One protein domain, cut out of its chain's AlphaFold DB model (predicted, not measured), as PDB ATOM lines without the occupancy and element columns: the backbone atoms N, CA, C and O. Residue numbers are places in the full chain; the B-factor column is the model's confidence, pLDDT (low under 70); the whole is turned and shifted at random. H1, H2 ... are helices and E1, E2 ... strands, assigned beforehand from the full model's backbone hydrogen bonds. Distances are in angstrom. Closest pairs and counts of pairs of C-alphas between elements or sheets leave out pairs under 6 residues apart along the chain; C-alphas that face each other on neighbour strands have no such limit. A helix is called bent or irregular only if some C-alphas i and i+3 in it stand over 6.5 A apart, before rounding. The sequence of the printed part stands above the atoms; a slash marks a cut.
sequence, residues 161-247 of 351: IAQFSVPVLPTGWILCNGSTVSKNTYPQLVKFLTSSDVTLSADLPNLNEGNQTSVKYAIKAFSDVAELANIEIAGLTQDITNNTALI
ATOM      1  N   ILE A 161      33.993   0.545 -28.133       91.94
ATOM      2  CA  ILE A 161      34.059   1.571 -27.088       91.94
ATOM      3  C   ILE A 161      33.369   1.044 -25.832       91.94
ATOM      4  O   ILE A 161      32.223   0.599 -25.890       91.94
ATOM      5  N   ALA A 162      34.055   1.120 -24.694       90.31
ATOM      6  CA  ALA A 162      33.531   0.695 -23.404       90.31
ATOM      7  C   ALA A 162      33.814   1.721 -22.303       90.31
ATOM      8  O   ALA A 162      34.698   2.577 -22.408       90.31
ATOM      9  N   GLN A 163      33.026   1.617 -21.236       89.81
ATOM     10  CA  GLN A 163      33.096   2.474 -20.065       89.81
ATOM     11  C   GLN A 163      33.897   1.798 -18.944       89.81
ATOM     12  O   GLN A 163      33.610   0.664 -18.565       89.81
ATOM     13  N   PHE A 164      34.847   2.523 -18.357       85.62
ATOM     14  CA  PHE A 164      35.712   2.060 -17.277       85.62
ATOM     15  C   PHE A 164      35.608   2.970 -16.051       85.62
ATOM     16  O   PHE A 164      35.756   4.188 -16.150       85.62
ATOM     17  N   SER A 165      35.416   2.365 -14.877       84.75
ATOM     18  CA  SER A 165      35.464   3.038 -13.565       84.75
ATOM     19  C   SER A 165      36.725   2.665 -12.774       84.75
ATOM     20  O   SER A 165      36.717   2.638 -11.548       84.75
ATOM     21  N   VAL A 166      37.809   2.343 -13.486       76.06
ATOM     22  CA  VAL A 166      39.115   1.976 -12.921       76.06
ATOM     23  C   VAL A 166      40.140   3.095 -13.143       76.06
ATOM     24  O   VAL A 166      40.065   3.817 -14.144       76.06
ATOM     25  N   PRO A 167      41.114   3.275 -12.228       76.06
ATOM     26  CA  PRO A 167      42.119   4.330 -12.353       76.06
ATOM     27  C   PRO A 167      43.038   4.118 -13.566       76.06
ATOM     28  O   PRO A 167      43.377   5.094 -14.245       76.06
ATOM     29  N   VAL A 168      43.370   2.856 -13.865       82.44
ATOM     30  CA  VAL A 168      44.237   2.415 -14.968       82.44
ATOM     31  C   VAL A 168      43.425   1.543 -15.923       82.44
ATOM     32  O   VAL A 168      42.670   0.683 -15.472       82.44
ATOM     33  N   LEU A 169      43.553   1.781 -17.230       83.94
ATOM     34  CA  LEU A 169      42.867   0.983 -18.247       83.94
ATOM     35  C   LEU A 169      43.508  -0.410 -18.381       83.94
ATOM     36  O   LEU A 169      44.729  -0.516 -18.259       83.94
ATOM     37  N   PRO A 170      42.722  -1.460 -18.682       83.75
ATOM     38  CA  PRO A 170      43.273  -2.767 -19.020       83.75
ATOM     39  C   PRO A 170      44.151  -2.716 -20.276       83.75
ATOM     40  O   PRO A 170      43.961  -1.872 -21.158       83.75
ATOM     41  N   THR A 171      45.085  -3.659 -20.386       81.56
ATOM     42  CA  THR A 171      45.974  -3.781 -21.546       81.56
ATOM     43  C   THR A 171      45.181  -3.856 -22.853       81.56
ATOM     44  O   THR A 171      44.186  -4.570 -22.978       81.56
ATOM     45  N   GLY A 172      45.632  -3.091 -23.846       83.50
ATOM     46  CA  GLY A 172      45.014  -3.013 -25.167       83.50
ATOM     47  C   GLY A 172      43.791  -2.107 -25.277       83.50
ATOM     48  O   GLY A 172      43.154  -2.096 -26.329       83.50
ATOM     49  N   TRP A 173      43.498  -1.315 -24.247       88.75
ATOM     50  CA  TRP A 173      42.537  -0.215 -24.301       88.75
ATOM     51  C   TRP A 173      43.250   1.134 -24.245       88.75
ATOM     52  O   TRP A 173      44.209   1.309 -23.494       88.75
ATOM     53  N   ILE A 174      42.755   2.105 -25.012       91.25
ATOM     54  CA  ILE A 174      43.269   3.482 -25.020       91.25
ATOM     55  C   ILE A 174      42.126   4.480 -24.828       91.25
ATOM     56  O   ILE A 174      40.992   4.218 -25.222       91.25
ATOM     57  N   LEU A 175      42.402   5.620 -24.188       92.12
ATOM     58  CA  LEU A 175      41.375   6.619 -23.882       92.12
ATOM     59  C   LEU A 175      40.804   7.267 -25.151       92.12
ATOM     60  O   LEU A 175      41.553   7.699 -26.021       92.12
ATOM     61  N   CYS A 176      39.485   7.446 -25.188       92.38
ATOM     62  CA  CYS A 176      38.798   8.241 -26.207       92.38
ATOM     63  C   CYS A 176      38.937   9.746 -25.903       92.38
ATOM     64  O   CYS A 176      37.997  10.368 -25.403       92.38
ATOM     65  N   ASN A 177      40.119  10.319 -26.118       90.00
ATOM     66  CA  ASN A 177      40.466  11.693 -25.730       90.00
ATOM     67  C   ASN A 177      40.694  12.647 -26.920       90.00
ATOM     68  O   ASN A 177      41.303  13.700 -26.736       90.00
ATOM     69  N   GLY A 178      40.307  12.260 -28.136       90.62
ATOM     70  CA  GLY A 178      40.564  13.074 -29.329       90.62
ATOM     71  C   GLY A 178      42.008  13.049 -29.842       90.62
ATOM     72  O   GLY A 178      42.314  13.755 -30.796       90.62
ATOM     73  N   SER A 179      42.919  12.285 -29.226       91.44
ATOM     74  CA  SER A 179      44.309  12.209 -29.697       91.44
ATOM     75  C   SER A 179      44.418  11.464 -31.026       91.44
ATOM     76  O   SER A 179      43.667  10.526 -31.286       91.44
ATOM     77  N   THR A 180      45.403  11.835 -31.837       92.75
ATOM     78  CA  THR A 180      45.741  11.127 -33.074       92.75
ATOM     79  C   THR A 180      46.579   9.881 -32.778       92.75
ATOM     80  O   THR A 180      47.582   9.949 -32.066       92.75
ATOM     81  N   VAL A 181      46.203   8.742 -33.362       89.94
ATOM     82  CA  VAL A 181      46.945   7.474 -33.306       89.94
ATOM     83  C   VAL A 181      47.557   7.126 -34.661       89.94
ATOM     84  O   VAL A 181      46.998   7.438 -35.711       89.94
ATOM     85  N   SER A 182      48.719   6.470 -34.645       86.69
ATOM     86  CA  SER A 182      49.443   6.052 -35.852       86.69
ATOM     87  C   SER A 182      49.097   4.620 -36.258       86.69
ATOM     88  O   SER A 182      48.976   3.737 -35.406       86.69
ATOM     89  N   LYS A 183      49.037   4.369 -37.571       82.25
ATOM     90  CA  LYS A 183      48.871   3.031 -38.152       82.25
ATOM     91  C   LYS A 183      50.029   2.102 -37.789       82.25
ATOM     92  O   LYS A 183      49.819   0.901 -37.677       82.25
ATOM     93  N   ASN A 184      51.226   2.648 -37.568       78.75
ATOM     94  CA  ASN A 184      52.390   1.852 -37.179       78.75
ATOM     95  C   ASN A 184      52.177   1.201 -35.811       78.75
ATOM     96  O   ASN A 184      52.559   0.056 -35.620       78.75
ATOM     97  N   THR A 185      51.533   1.912 -34.883       80.00
ATOM     98  CA  THR A 185      51.261   1.419 -33.527       80.00
ATOM     99  C   THR A 185      49.923   0.691 -33.428       80.00
ATOM    100  O   THR A 185      49.815  -0.263 -32.672       80.00
ATOM    101  N   TYR A 186      48.900   1.116 -34.172       85.88
ATOM    102  CA  TYR A 186      47.545   0.562 -34.079       85.88
ATOM    103  C   TYR A 186      46.938   0.310 -35.474       85.88
ATOM    104  O   TYR A 186      46.002   1.003 -35.880       85.88
ATOM    105  N   PRO A 187      47.451  -0.669 -36.242       81.69
ATOM    106  CA  PRO A 187      47.080  -0.851 -37.647       81.69
ATOM    107  C   PRO A 187      45.597  -1.193 -37.838       81.69
ATOM    108  O   PRO A 187      44.933  -0.593 -38.683       81.69
ATOM    109  N   GLN A 188      45.066  -2.110 -37.020       86.06
ATOM    110  CA  GLN A 188      43.656  -2.515 -37.071       86.06
ATOM    111  C   GLN A 188      42.723  -1.381 -36.640       86.06
ATOM    112  O   GLN A 188      41.669  -1.179 -37.240       86.06
ATOM    113  N   LEU A 189      43.124  -0.601 -35.631       90.19
ATOM    114  CA  LEU A 189      42.319   0.510 -35.137       90.19
ATOM    115  C   LEU A 189      42.250   1.654 -36.151       90.19
ATOM    116  O   LEU A 189      41.169   2.186 -36.387       90.19
ATOM    117  N   VAL A 190      43.373   2.019 -36.781       89.19
ATOM    118  CA  VAL A 190      43.373   3.056 -37.825       89.19
ATOM    119  C   VAL A 190      42.503   2.626 -39.001       89.19
ATOM    120  O   VAL A 190      41.662   3.409 -39.430       89.19
ATOM    121  N   LYS A 191      42.619   1.370 -39.452       88.50
ATOM    122  CA  LYS A 191      41.742   0.812 -40.492       88.50
ATOM    123  C   LYS A 191      40.265   0.897 -40.104       88.50
ATOM    124  O   LYS A 191      39.445   1.281 -40.932       88.50
ATOM    125  N   PHE A 192      39.926   0.550 -38.861       91.56
ATOM    126  CA  PHE A 192      38.557   0.626 -38.350       91.56
ATOM    127  C   PHE A 192      38.018   2.064 -38.378       91.56
ATOM    128  O   PHE A 192      36.924   2.300 -38.882       91.56
ATOM    129  N   LEU A 193      38.797   3.027 -37.881       92.06
ATOM    130  CA  LEU A 193      38.368   4.423 -37.757       92.06
ATOM    131  C   LEU A 193      38.241   5.137 -39.107       92.06
ATOM    132  O   LEU A 193      37.355   5.972 -39.275       92.06
ATOM    133  N   THR A 194      39.105   4.826 -40.075       91.88
ATOM    134  CA  THR A 194      39.121   5.510 -41.380       91.88
ATOM    135  C   THR A 194      38.432   4.724 -42.488       91.88
ATOM    136  O   THR A 194      38.245   5.256 -43.582       91.88
ATOM    137  N   SER A 195      38.088   3.455 -42.241       89.44
ATOM    138  CA  SER A 195      37.658   2.499 -43.273       89.44
ATOM    139  C   SER A 195      38.652   2.385 -44.441       89.44
ATOM    140  O   SER A 195      38.263   2.064 -45.565       89.44
ATOM    141  N   SER A 196      39.937   2.671 -44.200       78.44
ATOM    142  CA  SER A 196      40.969   2.761 -45.234       78.44
ATOM    143  C   SER A 196      42.269   2.083 -44.815       78.44
ATOM    144  O   SER A 196      42.807   2.318 -43.735       78.44
ATOM    145  N   ASP A 197      42.823   1.280 -45.724       75.50
ATOM    146  CA  ASP A 197      44.114   0.617 -45.539       75.50
ATOM    147  C   ASP A 197      45.310   1.514 -45.896       75.50
ATOM    148  O   ASP A 197      46.451   1.127 -45.653       75.50
ATOM    149  N   VAL A 198      45.107   2.711 -46.453       76.19
ATOM    150  CA  VAL A 198      46.212   3.600 -46.876       76.19
ATOM    151  C   VAL A 198      46.458   4.777 -45.932       76.19
ATOM    152  O   VAL A 198      47.525   5.384 -45.978       76.19
ATOM    153  N   THR A 199      45.515   5.099 -45.046       79.81
ATOM    154  CA  THR A 199      45.667   6.191 -44.072       79.81
ATOM    155  C   THR A 199      46.680   5.833 -42.987       79.81
ATOM    156  O   THR A 199      46.560   4.787 -42.355       79.81
ATOM    157  N   LEU A 200      47.661   6.708 -42.747       85.94
ATOM    158  CA  LEU A 200      48.749   6.473 -41.785       85.94
ATOM    159  C   LEU A 200      48.400   6.858 -40.340       85.94
ATOM    160  O   LEU A 200      49.133   6.507 -39.416       85.94
ATOM    161  N   SER A 201      47.295   7.570 -40.137       88.31
ATOM    162  CA  SER A 201      46.832   8.015 -38.829       88.31
ATOM    163  C   SER A 201      45.313   8.137 -38.791       88.31
ATOM    164  O   SER A 201      44.668   8.246 -39.837       88.31
ATOM    165  N   ALA A 202      44.754   8.136 -37.586       92.62
ATOM    166  CA  ALA A 202      43.345   8.407 -37.331       92.62
ATOM    167  C   ALA A 202      43.194   9.147 -36.003       92.62
ATOM    168  O   ALA A 202      43.962   8.902 -35.072       92.62
ATOM    169  N   ASP A 203      42.192  10.011 -35.905       94.69
ATOM    170  CA  ASP A 203      41.847  10.661 -34.646       94.69
ATOM    171  C   ASP A 203      40.907   9.769 -33.839       94.69
ATOM    172  O   ASP A 203      39.954   9.187 -34.368       94.69
ATOM    173  N   LEU A 204      41.187   9.638 -32.543       93.94
ATOM    174  CA  LEU A 204      40.303   8.929 -31.632       93.94
ATOM    175  C   LEU A 204      39.025   9.742 -31.396       93.94
ATOM    176  O   LEU A 204      39.075  10.972 -31.357       93.94
ATOM    177  N   PRO A 205      37.880   9.089 -31.140       92.88
ATOM    178  CA  PRO A 205      36.706   9.779 -30.626       92.88
ATOM    179  C   PRO A 205      37.057  10.561 -29.356       92.88
ATOM    180  O   PRO A 205      37.800  10.054 -28.513       92.88
ATOM    181  N   ASN A 206      36.509  11.765 -29.184       91.44
ATOM    182  CA  ASN A 206      36.657  12.514 -27.938       91.44
ATOM    183  C   ASN A 206      35.396  12.383 -27.083       91.44
ATOM    184  O   ASN A 206      34.454  13.159 -27.197       91.44
ATOM    185  N   LEU A 207      35.358  11.336 -26.260       89.94
ATOM    186  CA  LEU A 207      34.197  10.991 -25.428       89.94
ATOM    187  C   LEU A 207      34.427  11.287 -23.944       89.94
ATOM    188  O   LEU A 207      33.570  11.001 -23.115       89.94
ATOM    189  N   ASN A 208      35.589  11.844 -23.606       85.62
ATOM    190  CA  ASN A 208      35.955  12.219 -22.243       85.62
ATOM    191  C   ASN A 208      36.016  13.750 -22.067       85.62
ATOM    192  O   ASN A 208      36.667  14.238 -21.141       85.62
ATOM    193  N   GLU A 209      35.374  14.518 -22.957       70.62
ATOM    194  CA  GLU A 209      35.249  15.970 -22.804       70.62
ATOM    195  C   GLU A 209      34.289  16.309 -21.652       70.62
ATOM    196  O   GLU A 209      33.162  15.820 -21.587       70.62
ATOM    197  N   GLY A 210      34.734  17.173 -20.736       62.31
ATOM    198  CA  GLY A 210      33.996  17.515 -19.519       62.31
ATOM    199  C   GLY A 210      34.410  16.640 -18.332       62.31
ATOM    200  O   GLY A 210      34.477  15.421 -18.415       62.31
ATOM    201  N   ASN A 211      34.719  17.286 -17.210       53.12
ATOM    202  CA  ASN A 211      35.378  16.736 -16.020       53.12
ATOM    203  C   ASN A 211      34.535  15.686 -15.241       53.12
ATOM    204  O   ASN A 211      34.157  15.918 -14.093       53.12
ATOM    205  N   GLN A 212      34.209  14.539 -15.847       59.06
ATOM    206  CA  GLN A 212      33.471  13.440 -15.213       59.06
ATOM    207  C   GLN A 212      34.456  12.507 -14.495       59.06
ATOM    208  O   GLN A 212      35.008  11.561 -15.050       59.06
ATOM    209  N   THR A 213      34.714  12.799 -13.224       61.16
ATOM    210  CA  THR A 213      35.849  12.291 -12.432       61.16
ATOM    211  C   THR A 213      35.759  10.821 -11.991       61.16
ATOM    212  O   THR A 213      36.568  10.377 -11.180       61.16
ATOM    213  N   SER A 214      34.827  10.019 -12.517       68.38
ATOM    214  CA  SER A 214      34.688   8.599 -12.122       68.38
ATOM    215  C   SER A 214      34.530   7.620 -13.282       68.38
ATOM    216  O   SER A 214      34.559   6.407 -13.071       68.38
ATOM    217  N   VAL A 215      34.355   8.121 -14.504       74.75
ATOM    218  CA  VAL A 215      34.007   7.298 -15.656       74.75
ATOM    219  C   VAL A 215      34.862   7.705 -16.846       74.75
ATOM    220  O   VAL A 215      34.833   8.858 -17.259       74.75
ATOM    221  N   LYS A 216      35.610   6.748 -17.395       86.44
ATOM    222  CA  LYS A 216      36.450   6.928 -18.580       86.44
ATOM    223  C   LYS A 216      35.913   6.084 -19.728       86.44
ATOM    224  O   LYS A 216      35.672   4.892 -19.548       86.44
ATOM    225  N   TYR A 217      35.777   6.672 -20.907       91.00
ATOM    226  CA  TYR A 217      35.522   5.936 -22.142       91.00
ATOM    227  C   TYR A 217      36.845   5.580 -22.811       91.00
ATOM    228  O   TYR A 217      37.698   6.448 -23.025       91.00
ATOM    229  N   ALA A 218      37.010   4.305 -23.139       92.12
ATOM    230  CA  ALA A 218      38.173   3.797 -23.849       92.12
ATOM    231  C   ALA A 218      37.742   2.943 -25.039       92.12
ATOM    232  O   ALA A 218      36.661   2.354 -25.037       92.12
ATOM    233  N   ILE A 219      38.608   2.877 -26.044       92.75
ATOM    234  CA  ILE A 219      38.427   2.090 -27.258       92.75
ATOM    235  C   ILE A 219      39.433   0.938 -27.283       92.75
ATOM    236  O   ILE A 219      40.597   1.105 -26.902       92.75
ATOM    237  N   LYS A 220      38.978  -0.246 -27.699       91.31
ATOM    238  CA  LYS A 220      39.821  -1.438 -27.846       91.31
ATOM    239  C   LYS A 220      40.764  -1.236 -29.029       91.31
ATOM    240  O   LYS A 220      40.314  -1.079 -30.163       91.31
ATOM    241  N   ALA A 221      42.063  -1.229 -28.755       88.81
ATOM    242  CA  ALA A 221      43.104  -0.903 -29.724       88.81
ATOM    243  C   ALA A 221      43.771  -2.138 -30.355       88.81
ATOM    244  O   ALA A 221      44.220  -2.060 -31.495       88.81
ATOM    245  N   PHE A 222      43.790  -3.267 -29.640       78.19
ATOM    246  CA  PHE A 222      44.321  -4.557 -30.109       78.19
ATOM    247  C   PHE A 222      43.281  -5.651 -29.926       78.19
ATOM    248  O   PHE A 222      42.521  -5.577 -28.962       78.19
ATOM    249  N   SER A 223      43.233  -6.646 -30.807       66.50
ATOM    250  CA  SER A 223      42.324  -7.791 -30.654       66.50
ATOM    251  C   SER A 223      42.929  -8.884 -29.771       66.50
ATOM    252  O   SER A 223      42.199  -9.486 -28.991       66.50
ATOM    253  N   ASP A 224      44.257  -9.038 -29.778       61.69
ATOM    254  CA  ASP A 224      44.986 -10.008 -28.959       61.69
ATOM    255  C   ASP A 224      46.334  -9.452 -28.430       61.69
ATOM    256  O   ASP A 224      46.745  -8.326 -28.726       61.69
ATOM    257  N   VAL A 225      47.021 -10.239 -27.594       57.66
ATOM    258  CA  VAL A 225      48.350  -9.899 -27.046       57.66
ATOM    259  C   VAL A 225      49.482 -10.179 -28.055       57.66
ATOM    260  O   VAL A 225      50.605  -9.717 -27.870       57.66
ATOM    261  N   ALA A 226      49.208 -10.919 -29.133       56.28
ATOM    262  CA  ALA A 226      50.188 -11.272 -30.162       56.28
ATOM    263  C   ALA A 226      50.399 -10.131 -31.177       56.28
ATOM    264  O   ALA A 226      51.516  -9.912 -31.649       56.28
ATOM    265  N   GLU A 227      49.359  -9.347 -31.456       55.00
ATOM    266  CA  GLU A 227      49.391  -8.135 -32.269       55.00
ATOM    267  C   GLU A 227      50.326  -7.089 -31.651       55.00
ATOM    268  O   GLU A 227      51.105  -6.481 -32.383       55.00
ATOM    269  N   LEU A 228      50.340  -6.964 -30.315       56.28
ATOM    270  CA  LEU A 228      51.283  -6.119 -29.564       56.28
ATOM    271  C   LEU A 228      52.754  -6.450 -29.872       56.28
ATOM    272  O   LEU A 228      53.566  -5.537 -29.996       56.28
ATOM    273  N   ALA A 229      53.098  -7.732 -30.028       53.53
ATOM    274  CA  ALA A 229      54.471  -8.168 -30.297       53.53
ATOM    275  C   ALA A 229      54.905  -7.942 -31.760       53.53
ATOM    276  O   ALA A 229      56.086  -7.740 -32.036       53.53
ATOM    277  N   ASN A 230      53.962  -7.936 -32.705       53.81
ATOM    278  CA  ASN A 230      54.250  -7.777 -34.137       53.81
ATOM    279  C   ASN A 230      54.404  -6.308 -34.580       53.81
ATOM    280  O   ASN A 230      54.933  -6.036 -35.663       53.81
ATOM    281  N   ILE A 231      53.970  -5.359 -33.747       55.19
ATOM    282  CA  ILE A 231      54.007  -3.914 -34.021       55.19
ATOM    283  C   ILE A 231      55.430  -3.344 -34.032       55.19
ATOM    284  O   ILE A 231      55.724  -2.483 -34.862       55.19
ATOM    285  N   GLU A 232      56.344  -3.851 -33.199       54.22
ATOM    286  CA  GLU A 232      57.732  -3.359 -33.193       54.22
ATOM    287  C   GLU A 232      58.493  -3.705 -34.482       54.22
ATOM    288  O   GLU A 232      59.354  -2.941 -34.911       54.22
ATOM    289  N   ILE A 233      58.168  -4.815 -35.153       54.12
ATOM    290  CA  ILE A 233      58.999  -5.341 -36.249       54.12
ATOM    291  C   ILE A 233      58.520  -4.860 -37.627       54.12
ATOM    292  O   ILE A 233      59.335  -4.487 -38.478       54.12
ATOM    293  N   ALA A 234      57.206  -4.833 -37.872       54.53
ATOM    294  CA  ALA A 234      56.672  -4.538 -39.205       54.53
ATOM    295  C   ALA A 234      56.819  -3.055 -39.603       54.53
ATOM    296  O   ALA A 234      57.196  -2.760 -40.739       54.53
ATOM    297  N   GLY A 235      56.580  -2.126 -38.666       57.50
ATOM    298  CA  GLY A 235      56.678  -0.682 -38.921       57.50
ATOM    299  C   GLY A 235      58.108  -0.231 -39.231       57.50
ATOM    300  O   GLY A 235      58.344   0.456 -40.223       57.50
ATOM    301  N   LEU A 236      59.083  -0.706 -38.446       58.69
ATOM    302  CA  LEU A 236      60.502  -0.416 -38.673       58.69
ATOM    303  C   LEU A 236      60.997  -0.979 -40.014       58.69
ATOM    304  O   LEU A 236      61.742  -0.310 -40.727       58.69
ATOM    305  N   THR A 237      60.554  -2.180 -40.399       60.41
ATOM    306  CA  THR A 237      60.983  -2.830 -41.652       60.41
ATOM    307  C   THR A 237      60.512  -2.062 -42.894       60.41
ATOM    308  O   THR A 237      61.276  -1.892 -43.852       60.41
ATOM    309  N   GLN A 238      59.275  -1.553 -42.883       66.88
ATOM    310  CA  GLN A 238      58.735  -0.787 -44.009       66.88
ATOM    311  C   GLN A 238      59.409   0.588 -44.144       66.88
ATOM    312  O   GLN A 238      59.764   0.983 -45.258       66.88
ATOM    313  N   ASP A 239      59.653   1.283 -43.030       65.75
ATOM    314  CA  ASP A 239      60.340   2.582 -43.029       65.75
ATOM    315  C   ASP A 239      61.802   2.457 -43.484       65.75
ATOM    316  O   ASP A 239      62.281   3.274 -44.275       65.75
ATOM    317  N   ILE A 240      62.503   1.392 -43.076       70.88
ATOM    318  CA  ILE A 240      63.857   1.079 -43.562       70.88
ATOM    319  C   ILE A 240      63.849   0.829 -45.074       70.88
ATOM    320  O   ILE A 240      64.706   1.358 -45.790       70.88
ATOM    321  N   THR A 241      62.878   0.067 -45.579       73.56
ATOM    322  CA  THR A 241      62.766  -0.249 -47.012       73.56
ATOM    323  C   THR A 241      62.523   1.015 -47.840       73.56
ATOM    324  O   THR A 241      63.229   1.266 -48.822       73.56
ATOM    325  N   ASN A 242      61.590   1.864 -47.402       71.31
ATOM    326  CA  ASN A 242      61.266   3.127 -48.067       71.31
ATOM    327  C   ASN A 242      62.456   4.101 -48.054       71.31
ATOM    328  O   ASN A 242      62.781   4.705 -49.080       71.31
ATOM    329  N   ASN A 243      63.154   4.218 -46.922       73.88
ATOM    330  CA  ASN A 243      64.331   5.078 -46.806       73.88
ATOM    331  C   ASN A 243      65.502   4.571 -47.657       73.88
ATOM    332  O   ASN A 243      66.178   5.372 -48.299       73.88
ATOM    333  N   THR A 244      65.708   3.255 -47.737       70.44
ATOM    334  CA  THR A 244      66.754   2.654 -48.582       70.44
ATOM    335  C   THR A 244      66.507   2.941 -50.065       70.44
ATOM    336  O   THR A 244      67.434   3.327 -50.777       70.44
ATOM    337  N   ALA A 245      65.255   2.843 -50.524       66.75
ATOM    338  CA  ALA A 245      64.878   3.166 -51.901       66.75
ATOM    339  C   ALA A 245      65.079   4.658 -52.236       66.75
ATOM    340  O   ALA A 245      65.597   4.994 -53.302       66.75
ATOM    341  N   LEU A 246      64.733   5.561 -51.312       68.94
ATOM    342  CA  LEU A 246      64.948   7.005 -51.478       68.94
ATOM    343  C   LEU A 246      66.437   7.385 -51.471       68.94
ATOM    344  O   LEU A 246      66.839   8.296 -52.198       68.94
ATOM    345  N   ILE A 247      67.258   6.701 -50.668       72.00
ATOM    346  CA  ILE A 247      68.714   6.897 -50.629       72.00
ATOM    347  C   ILE A 247      69.356   6.420 -51.937       72.00
ATOM    348  O   ILE A 247      70.139   7.170 -52.515       72.00
TER     349      ILE A 247
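AT A GLANCE: This is residues 161 to 247 of the 351 residues of the protein "Collar domain-containing protein" of Proteobacteria bacterium (UniProt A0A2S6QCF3). A small body of two short sheets carries one long helix, H2, as an arm, whose residues 240 to 247 stick out free. A three-stranded sheet, E1, E5 and E2, makes one part of the body; the pair E3 and E4, with the short helix H1 packed mainly on E4, makes another. The printed part has 87 residues with two named helices and five named strands, in the order E1, E2, E3, H1, E4, E5, H2, and its class is mixed, helices and strands. The larger sheet has the order E1, E5, E2, and both sheets are antiparallel. The whole is loose, with a radius of gyration of the C-alphas of 15.2 A, and spans 51 by 23 by 20 A, the arm adding to its length.

HOW THE PARTS SIT: E1, residues 161 to 164, is an edge strand and the antiparallel neighbour of E5, residues 216 to 220, at 137 degrees; N 164 and O 216 are 2.8 A apart, within hydrogen-bond range. E2, residues 173 to 175, is the other edge strand, antiparallel to E5 at 135 degrees, with N 219 and O 174 at 2.9 A. E3, residues 180 to 182, and E4, residues 201 to 203, are antiparallel neighbours at 154 degrees, with N 181 and O 202 at 2.8 A. H1, residues 187 to 194, has its closest C-alphas to E4 at Val 190 and Ala 202, 5.4 A apart. H1 is not on the three-stranded sheet, with 2 pairs of C-alphas within 10 A. H2, residues 225 to 247, is not on it either, with 0 such pairs. H1 and H2 are only just apart, their closest C-alphas at 8.4 A. Every O i to N i+4 pair is within hydrogen-bond range in H1, and 14 of 19 are in H2.

IN THESE COORDINATES: E1 begins at C-alpha 161, (34.059, 1.571, -27.088), and is 10.0 A long. H1 is 10.9 A long and begins at C-alpha 187, (47.080, -0.851, -37.647). E5 is 12.9 A long. H2 measures 35.4 A and ends at C-alpha 247, (68.714, 6.897, -50.629). It has a kink of 25 degrees near residue 232; it is neither bent nor irregular, but only just: C-alphas 229 and 232 are 6.5 A apart.

THE WHOLE: The two C-alphas farthest apart are those of Ser 214 and Ile 247, at 51.4 A. The printed part has no cut. The link from E4 to E5, residues 204 to 215, is long. The mean pLDDT of the printed part is 78.1, and residues 210 to 214, 223 to 239 and 245 to 246 are under 70.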